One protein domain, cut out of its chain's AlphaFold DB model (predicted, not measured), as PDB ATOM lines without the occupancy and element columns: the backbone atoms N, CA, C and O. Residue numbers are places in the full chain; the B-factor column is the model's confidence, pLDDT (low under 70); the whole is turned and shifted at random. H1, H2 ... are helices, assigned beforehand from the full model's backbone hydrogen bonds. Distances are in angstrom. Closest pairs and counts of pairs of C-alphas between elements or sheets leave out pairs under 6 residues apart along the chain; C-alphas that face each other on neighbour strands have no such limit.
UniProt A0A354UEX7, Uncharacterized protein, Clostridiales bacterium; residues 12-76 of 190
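This is residues 12 to 76 of the 190 residues of an uncharacterized protein of Clostridiales bacterium (UniProt A0A354UEX7). Two helices, H1 and H2, cross steeply; the long unnamed stretch between them loops out on the side of H1 away from H2, and the short H3 folds back onto H2. The printed part has 65 residues, with three named helices in the order H1, H2, H3 and no named strand: all helix. It is compact, with a radius of gyration of the C-alphas of 11.6 A and spans of 35 by 25 by 21 A.

H1, residues 12 to 27, touches H2, residues 54 to 67, at a steep tilt of 54 degrees, the same way; their closest C-alphas, Tyr 23 and Val 60, are 5.3 A apart. H2 touches H3, residues 73 to 76; their closest C-alphas, Gly 63 and Leu 73, are 5.0 A apart. H1 and H3 are near each other. In H1 and H2 every O i to N i+4 pair is within hydrogen-bond range; H3 is too short for such a pair.

H1 runs 22.0 A from C-alpha 12 at (1.140, -14.275, -37.200). H2 spans 19.4 A, and H3 ends at C-alpha 76 at (-8.630, -24.845, -43.120).

The farthest C-alphas, Leu 43 and Phe 69, are 35.1 A apart. The link from H1 to H2 is long, 26 residues; that from H2 to H3 is tight. The printed part has no cut, and no printed residue is under 70 in pLDDT.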
ATOM      1  N   TYR A  12       1.605 -13.690 -35.934       92.56
ATOM      2  CA  TYR A  12       1.140 -14.275 -37.200       92.56
ATOM      3  C   TYR A  12       2.220 -15.099 -37.895       92.56
ATOM      4  O   TYR A  12       1.981 -16.246 -38.284       92.56
ATOM      5  N   TYR A  13       3.410 -14.520 -38.063       91.38
ATOM      6  CA  TYR A  13       4.497 -15.193 -38.768       91.38
ATOM      7  C   TYR A  13       4.966 -16.438 -38.023       91.38
ATOM      8  O   TYR A  13       5.319 -17.417 -38.676       91.38
ATOM      9  N   PHE A  14       4.906 -16.431 -36.690       93.44
ATOM     10  CA  PHE A  14       5.229 -17.588 -35.867       93.44
ATOM     11  C   PHE A  14       4.270 -18.755 -36.147       93.44
ATOM     12  O   PHE A  14       4.693 -19.806 -36.631       93.44
ATOM     13  N   HIS A  15       2.967 -18.553 -35.935       94.62
ATOM     14  CA  HIS A  15       1.973 -19.616 -36.111       94.62
ATOM     15  C   HIS A  15       1.853 -20.087 -37.562       94.62
ATOM     16  O   HIS A  15       1.781 -21.289 -37.821       94.62
ATOM     17  N   ALA A  16       1.832 -19.152 -38.515       94.31
ATOM     18  CA  ALA A  16       1.641 -19.476 -39.923       94.31
ATOM     19  C   ALA A  16       2.818 -20.264 -40.510       94.31
ATOM     20  O   ALA A  16       2.599 -21.186 -41.295       94.31
ATOM     21  N   THR A  17       4.049 -19.899 -40.143       93.12
ATOM     22  CA  THR A  17       5.255 -20.589 -40.616       93.12
ATOM     23  C   THR A  17       5.325 -21.992 -40.038       93.12
ATOM     24  O   THR A  17       5.522 -22.943 -40.790       93.12
ATOM     25  N   ASP A  18       5.069 -22.143 -38.737       94.19
ATOM     26  CA  ASP A  18       5.144 -23.450 -38.088       94.19
ATOM     27  C   ASP A  18       4.103 -24.442 -38.637       94.19
ATOM     28  O   ASP A  18       4.453 -25.565 -39.003       94.19
ATOM     29  N   ILE A  19       2.850 -24.000 -38.813       95.88
ATOM     30  CA  ILE A  19       1.792 -24.803 -39.455       95.88
ATOM     31  C   ILE A  19       2.163 -25.173 -40.889       95.88
ATOM     32  O   ILE A  19       1.958 -26.313 -41.299       95.88
ATOM     33  N   TYR A  20       2.686 -24.224 -41.668       95.44
ATOM     34  CA  TYR A  20       3.063 -24.480 -43.054       95.44
ATOM     35  C   TYR A  20       4.194 -25.510 -43.153       95.44
ATOM     36  O   TYR A  20       4.128 -26.420 -43.979       95.44
ATOM     37  N   GLU A  21       5.212 -25.407 -42.305       94.81
ATOM     38  CA  GLU A  21       6.312 -26.369 -42.272       94.81
ATOM     39  C   GLU A  21       5.848 -27.767 -41.852       94.81
ATOM     40  O   GLU A  21       6.188 -28.733 -42.535       94.81
ATOM     41  N   TRP A  22       5.020 -27.884 -40.804       95.38
ATOM     42  CA  TRP A  22       4.411 -29.168 -40.422       95.38
ATOM     43  C   TRP A  22       3.592 -29.756 -41.566       95.38
ATOM     44  O   TRP A  22       3.763 -30.923 -41.921       95.38
ATOM     45  N   TYR A  23       2.724 -28.942 -42.168       96.94
ATOM     46  CA  TYR A  23       1.862 -29.367 -43.262       96.94
ATOM     47  C   TYR A  23       2.671 -29.898 -44.446       96.94
ATOM     48  O   TYR A  23       2.383 -30.990 -44.930       96.94
ATOM     49  N   ASN A  24       3.704 -29.177 -44.890       95.88
ATOM     50  CA  ASN A  24       4.531 -29.629 -46.007       95.88
ATOM     51  C   ASN A  24       5.403 -30.829 -45.655       95.88
ATOM     52  O   ASN A  24       5.592 -31.689 -46.513       95.88
ATOM     53  N   ALA A  25       5.938 -30.910 -44.436       95.31
ATOM     54  CA  ALA A  25       6.712 -32.071 -44.019       95.31
ATOM     55  C   ALA A  25       5.850 -33.339 -44.097       95.31
ATOM     56  O   ALA A  25       6.211 -34.275 -44.809       95.31
ATOM     57  N   ILE A  26       4.664 -33.320 -43.478       95.81
ATOM     58  CA  ILE A  26       3.743 -34.465 -43.476       95.81
ATOM     59  C   ILE A  26       3.248 -34.777 -44.892       95.81
ATOM     60  O   ILE A  26       3.263 -35.935 -45.302       95.81
ATOM     61  N   LEU A  27       2.868 -33.755 -45.665       95.69
ATOM     62  CA  LEU A  27       2.389 -33.927 -47.039       95.69
ATOM     63  C   LEU A  27       3.423 -34.619 -47.942       95.69
ATOM     64  O   LEU A  27       3.045 -35.384 -48.822       95.69
ATOM     65  N   ASN A  28       4.711 -34.352 -47.728       96.12
ATOM     66  CA  ASN A  28       5.801 -34.920 -48.521       96.12
ATOM     67  C   ASN A  28       6.420 -36.181 -47.888       96.12
ATOM     68  O   ASN A  28       7.511 -36.583 -48.289       96.12
ATOM     69  N   GLY A  29       5.780 -36.779 -46.875       94.25
ATOM     70  CA  GLY A  29       6.297 -37.969 -46.187       94.25
ATOM     71  C   GLY A  29       7.619 -37.737 -45.443       94.25
ATOM     72  O   GLY A  29       8.363 -38.683 -45.185       94.25
ATOM     73  N   LYS A  30       7.941 -36.482 -45.114       94.25
ATOM     74  CA  LYS A  30       9.150 -36.095 -44.380       94.25
ATOM     75  C   LYS A  30       8.864 -36.024 -42.883       94.25
ATOM     76  O   LYS A  30       7.766 -35.679 -42.451       94.25
ATOM     77  N   LYS A  31       9.889 -36.299 -42.072       91.25
ATOM     78  CA  LYS A  31       9.819 -36.059 -40.626       91.25
ATOM     79  C   LYS A  31       9.715 -34.557 -40.357       91.25
ATOM     80  O   LYS A  31      10.407 -33.763 -40.991       91.25
ATOM     81  N   VAL A  32       8.878 -34.184 -39.393       91.06
ATOM     82  CA  VAL A  32       8.812 -32.809 -38.894       91.06
ATOM     83  C   VAL A  32      10.076 -32.538 -38.078       91.06
ATOM     84  O   VAL A  32      10.330 -33.220 -37.086       91.06
ATOM     85  N   SER A  33      10.881 -31.567 -38.508       92.00
ATOM     86  CA  SER A  33      12.081 -31.154 -37.774       92.00
ATOM     87  C   SER A  33      11.695 -30.526 -36.427       92.00
ATOM     88  O   SER A  33      10.737 -29.755 -36.388       92.00
ATOM     89  N   PRO A  34      12.423 -30.772 -35.325       92.12
ATOM     90  CA  PRO A  34      12.220 -30.035 -34.074       92.12
ATOM     91  C   PRO A  34      12.597 -28.546 -34.188       92.12
ATOM     92  O   PRO A  34      12.204 -27.742 -33.343       92.12
ATOM     93  N   ILE A  35      13.340 -28.174 -35.233       94.06
ATOM     94  CA  ILE A  35      13.752 -26.803 -35.530       94.06
ATOM     95  C   ILE A  35      12.958 -26.321 -36.741       94.06
ATOM     96  O   ILE A  35      12.947 -26.966 -37.791       94.06
ATOM     97  N   SER A  36      12.282 -25.188 -36.595       93.38
ATOM     98  CA  SER A  36      11.674 -24.490 -37.715       93.38
ATOM     99  C   SER A  36      12.733 -23.710 -38.477       93.38
ATOM    100  O   SER A  36      13.337 -22.801 -37.916       93.38
ATOM    101  N   GLU A  37      12.953 -24.063 -39.740       90.31
ATOM    102  CA  GLU A  37      14.013 -23.498 -40.581       90.31
ATOM    103  C   GLU A  37      13.683 -22.085 -41.069       90.31
ATOM    104  O   GLU A  37      14.590 -21.290 -41.275       90.31
ATOM    105  N   ASN A  38      12.402 -21.737 -41.229       90.62
ATOM    106  CA  ASN A  38      11.990 -20.448 -41.792       90.62
ATOM    107  C   ASN A  38      11.699 -19.373 -40.730       90.62
ATOM    108  O   ASN A  38      11.434 -18.217 -41.080       90.62
ATOM    109  N   LEU A  39      11.732 -19.719 -39.438       91.44
ATOM    110  CA  LEU A  39      11.650 -18.737 -38.355       91.44
ATOM    111  C   LEU A  39      12.991 -18.007 -38.159       91.44
ATOM    112  O   LEU A  39      14.041 -18.457 -38.612       91.44
ATOM    113  N   ALA A  40      12.937 -16.837 -37.509       90.44
ATOM    114  CA  ALA A  40      14.094 -15.964 -37.270       90.44
ATOM    115  C   ALA A  40      14.900 -15.638 -38.545       90.44
ATOM    116  O   ALA A  40      16.123 -15.709 -38.557       90.44
ATOM    117  N   MET A  41      14.206 -15.285 -39.636       88.62
ATOM    118  CA  MET A  41      14.821 -14.946 -40.931       88.62
ATOM    119  C   MET A  41      15.681 -16.071 -41.534       88.62
ATOM    120  O   MET A  41      16.630 -15.796 -42.260       88.62
ATOM    121  N   GLY A  42      15.353 -17.334 -41.252       88.62
ATOM    122  CA  GLY A  42      16.101 -18.473 -41.788       88.62
ATOM    123  C   GLY A  42      17.220 -18.985 -40.878       88.62
ATOM    124  O   GLY A  42      17.914 -19.924 -41.250       88.62
ATOM    125  N   LEU A  43      17.417 -18.384 -39.697       92.00
ATOM    126  CA  LEU A  43      18.437 -18.825 -38.733       92.00
ATOM    127  C   LEU A  43      18.054 -20.110 -37.990       92.00
ATOM    128  O   LEU A  43      18.907 -20.740 -37.368       92.00
ATOM    129  N   GLY A  44      16.782 -20.499 -38.054       91.75
ATOM    130  CA  GLY A  44      16.268 -21.652 -37.336       91.75
ATOM    131  C   GLY A  44      15.809 -21.305 -35.919       91.75
ATOM    132  O   GLY A  44      16.484 -20.593 -35.179       91.75
ATOM    133  N   VAL A  45      14.653 -21.829 -35.509       93.50
ATOM    134  CA  VAL A  45      14.159 -21.714 -34.127       93.50
ATOM    135  C   VAL A  45      13.666 -23.071 -33.647       93.50
ATOM    136  O   VAL A  45      12.823 -23.688 -34.290       93.50
ATOM    137  N   GLY A  46      14.139 -23.526 -32.487       92.94
ATOM    138  CA  GLY A  46      13.685 -24.759 -31.828       92.94
ATOM    139  C   GLY A  46      12.298 -24.643 -31.189       92.94
ATOM    140  O   GLY A  46      12.095 -25.121 -30.078       92.94
ATOM    141  N   ASN A  47      11.348 -23.968 -31.840       90.25
ATOM    142  CA  ASN A  47      10.026 -23.670 -31.285       90.25
ATOM    143  C   ASN A  47       9.262 -24.935 -30.874       90.25
ATOM    144  O   ASN A  47       8.593 -24.942 -29.848       90.25
ATOM    145  N   ARG A  48       9.413 -26.034 -31.617       92.06
ATOM    146  CA  ARG A  48       8.725 -27.308 -31.341       92.06
ATOM    147  C   ARG A  48       9.294 -28.067 -30.142       92.06
ATOM    148  O   ARG A  48       8.712 -29.067 -29.741       92.06
ATOM    149  N   LEU A  49      10.413 -27.611 -29.574       92.38
ATOM    150  CA  LEU A  49      10.983 -28.185 -28.351       92.38
ATOM    151  C   LEU A  49      10.231 -27.735 -27.093       92.38
ATOM    152  O   LEU A  49      10.275 -28.427 -26.083       92.38
ATOM    153  N   PHE A  50       9.569 -26.579 -27.144       89.50
ATOM    154  CA  PHE A  50       8.936 -25.968 -25.971       89.50
ATOM    155  C   PHE A  50       7.500 -25.496 -26.213       89.50
ATOM    156  O   PHE A  50       6.762 -25.265 -25.254       89.50
ATOM    157  N   TYR A  51       7.090 -25.332 -27.472       91.12
ATOM    158  CA  TYR A  51       5.747 -24.894 -27.817       91.12
ATOM    159  C   TYR A  51       4.804 -26.085 -27.975       91.12
ATOM    160  O   TYR A  51       5.123 -27.068 -28.645       91.12
ATOM    161  N   SER A  52       3.626 -25.989 -27.364       93.00
ATOM    162  CA  SER A  52       2.659 -27.081 -27.350       93.00
ATOM    163  C   SER A  52       2.033 -27.300 -28.742       93.00
ATOM    164  O   SER A  52       1.646 -26.335 -29.403       93.00
ATOM    165  N   PRO A  53       1.920 -28.552 -29.224       94.44
ATOM    166  CA  PRO A  53       1.689 -28.809 -30.647       94.44
ATOM    167  C   PRO A  53       0.216 -28.785 -31.074       94.44
ATOM    168  O   PRO A  53      -0.066 -28.696 -32.268       94.44
ATOM    169  N   LEU A  54      -0.744 -28.922 -30.152       96.62
ATOM    170  CA  LEU A  54      -2.110 -29.320 -30.512       96.62
ATOM    171  C   LEU A  54      -2.831 -28.290 -31.383       96.62
ATOM    172  O   LEU A  54      -3.538 -28.676 -32.315       96.62
ATOM    173  N   SER A  55      -2.641 -26.996 -31.121       97.00
ATOM    174  CA  SER A  55      -3.251 -25.938 -31.932       97.00
ATOM    175  C   SER A  55      -2.761 -25.986 -33.378       97.00
ATOM    176  O   SER A  55      -3.570 -25.953 -34.308       97.00
ATOM    177  N   HIS A  56      -1.446 -26.106 -33.588       96.50
ATOM    178  CA  HIS A  56      -0.851 -26.147 -34.924       96.50
ATOM    179  C   HIS A  56      -1.170 -27.466 -35.626       96.50
ATOM    180  O   HIS A  56      -1.623 -27.456 -36.771       96.50
ATOM    181  N   LEU A  57      -1.039 -28.593 -34.921       96.44
ATOM    182  CA  LEU A  57      -1.339 -29.920 -35.454       96.44
ATOM    183  C   LEU A  57      -2.808 -30.048 -35.868       96.44
ATOM    184  O   LEU A  57      -3.092 -30.630 -36.908       96.44
ATOM    185  N   THR A  58      -3.743 -29.457 -35.121       98.06
ATOM    186  CA  THR A  58      -5.165 -29.469 -35.494       98.06
ATOM    187  C   THR A  58      -5.385 -28.789 -36.846       98.06
ATOM    188  O   THR A  58      -6.064 -29.346 -37.709       98.06
ATOM    189  N   VAL A  59      -4.766 -27.626 -37.084       98.06
ATOM    190  CA  VAL A  59      -4.833 -26.954 -38.395       98.06
ATOM    191  C   VAL A  59      -4.199 -27.807 -39.487       98.06
ATOM    192  O   VAL A  59      -4.745 -27.885 -40.586       98.06
ATOM    193  N   VAL A  60      -3.080 -28.468 -39.197       97.81
ATOM    194  CA  VAL A  60      -2.390 -29.338 -40.156       97.81
ATOM    195  C   VAL A  60      -3.253 -30.542 -40.537       97.81
ATOM    196  O   VAL A  60      -3.437 -30.791 -41.726       97.81
ATOM    197  N   LEU A  61      -3.837 -31.246 -39.564       97.75
ATOM    198  CA  LEU A  61      -4.691 -32.415 -39.800       97.75
ATOM    199  C   LEU A  61      -5.965 -32.041 -40.563       97.75
ATOM    200  O   LEU A  61      -6.292 -32.681 -41.562       97.75
ATOM    201  N   VAL A  62      -6.640 -30.960 -40.158       98.19
ATOM    202  CA  VAL A  62      -7.801 -30.429 -40.893       98.19
ATOM    203  C   VAL A  62      -7.381 -29.964 -42.290       98.19
ATOM    204  O   VAL A  62      -8.085 -30.207 -43.264       98.19
ATOM    205  N   GLY A  63      -6.210 -29.345 -42.422       98.06
ATOM    206  CA  GLY A  63      -5.610 -28.964 -43.696       98.06
ATOM    207  C   GLY A  63      -5.411 -30.145 -44.639       98.06
ATOM    208  O   GLY A  63      -5.771 -30.056 -45.810       98.06
ATOM    209  N   LEU A  64      -4.850 -31.248 -44.146       97.81
ATOM    210  CA  LEU A  64      -4.594 -32.457 -44.930       97.81
ATOM    211  C   LEU A  64      -5.897 -33.147 -45.335       97.81
ATOM    212  O   LEU A  64      -6.042 -33.527 -46.494       97.81
ATOM    213  N   PHE A  65      -6.862 -33.241 -44.419       97.94
ATOM    214  CA  PHE A  65      -8.182 -33.797 -44.710       97.94
ATOM    215  C   PHE A  65      -8.931 -32.965 -45.760       97.94
ATOM    216  O   PHE A  65      -9.391 -33.489 -46.772       97.94
ATOM    217  N   LEU A  66      -9.002 -31.644 -45.569       97.94
ATOM    218  CA  LEU A  66      -9.737 -30.757 -46.470       97.94
ATOM    219  C   LEU A  66      -9.033 -30.552 -47.823       97.94
ATOM    220  O   LEU A  66      -9.692 -30.215 -48.809       97.94
ATOM    221  N   LYS A  67      -7.727 -30.838 -47.916       97.25
ATOM    222  CA  LYS A  67      -6.991 -30.879 -49.190       97.25
ATOM    223  C   LYS A  67      -7.639 -31.838 -50.196       97.25
ATOM    224  O   LYS A  67      -7.633 -31.533 -51.383       97.25
ATOM    225  N   ILE A  68      -8.225 -32.952 -49.736       97.12
ATOM    226  CA  ILE A  68      -8.919 -33.943 -50.586       97.12
ATOM    227  C   ILE A  68     -10.084 -33.290 -51.356       97.12
ATOM    228  O   ILE A  68     -10.407 -33.694 -52.467       97.12
ATOM    229  N   PHE A  69     -10.660 -32.223 -50.797       97.69
ATOM    230  CA  PHE A  69     -11.742 -31.432 -51.385       97.69
ATOM    231  C   PHE A  69     -11.247 -30.135 -52.047       97.69
ATOM    232  O   PHE A  69     -12.034 -29.216 -52.264       97.69
ATOM    233  N   ASN A  70      -9.946 -30.018 -52.343       97.06
ATOM    234  CA  ASN A  70      -9.306 -28.816 -52.898       97.06
ATOM    235  C   ASN A  70      -9.440 -27.550 -52.027       97.06
ATOM    236  O   ASN A  70      -9.331 -26.425 -52.521       97.06
ATOM    237  N   ILE A  71      -9.638 -27.705 -50.718       96.94
ATOM    238  CA  ILE A  71      -9.681 -26.577 -49.783       96.94
ATOM    239  C   ILE A  71      -8.252 -26.215 -49.361       96.94
ATOM    240  O   ILE A  71      -7.452 -27.065 -48.971       96.94
ATOM    241  N   SER A  72      -7.925 -24.923 -49.438       96.12
ATOM    242  CA  SER A  72      -6.593 -24.416 -49.089       96.12
ATOM    243  C   SER A  72      -6.296 -24.497 -47.586       96.12
ATOM    244  O   SER A  72      -7.187 -24.325 -46.757       96.12
ATOM    245  N   LEU A  73      -5.014 -24.616 -47.223       96.25
ATOM    246  CA  LEU A  73      -4.560 -24.589 -45.824       96.25
ATOM    247  C   LEU A  73      -4.986 -23.308 -45.080       96.25
ATOM    248  O   LEU A  73      -5.296 -23.346 -43.892       96.25
ATOM    249  N   ILE A  74      -5.059 -22.174 -45.786       95.38
ATOM    250  CA  ILE A  74      -5.546 -20.901 -45.233       95.38
ATOM    251  C   ILE A  74      -7.027 -21.005 -44.853       95.38
ATOM    252  O   ILE A  74      -7.423 -20.546 -43.781       95.38
ATOM    253  N   ALA A  75      -7.848 -21.597 -45.722       95.69
ATOM    254  CA  ALA A  75      -9.260 -21.823 -45.438       95.69
ATOM    255  C   ALA A  75      -9.433 -22.813 -44.277       95.69
ATOM    256  O   ALA A  75     -10.209 -22.535 -43.366       95.69
ATOM    257  N   SER A  76      -8.642 -23.890 -44.236       97.62
ATOM    258  CA  SER A  76      -8.630 -24.845 -43.120       97.62
ATOM    259  C   SER A  76      -8.291 -24.183 -41.784       97.62
ATOM    260  O   SER A  76      -8.963 -24.443 -40.791       97.62
TER     261      SER A  76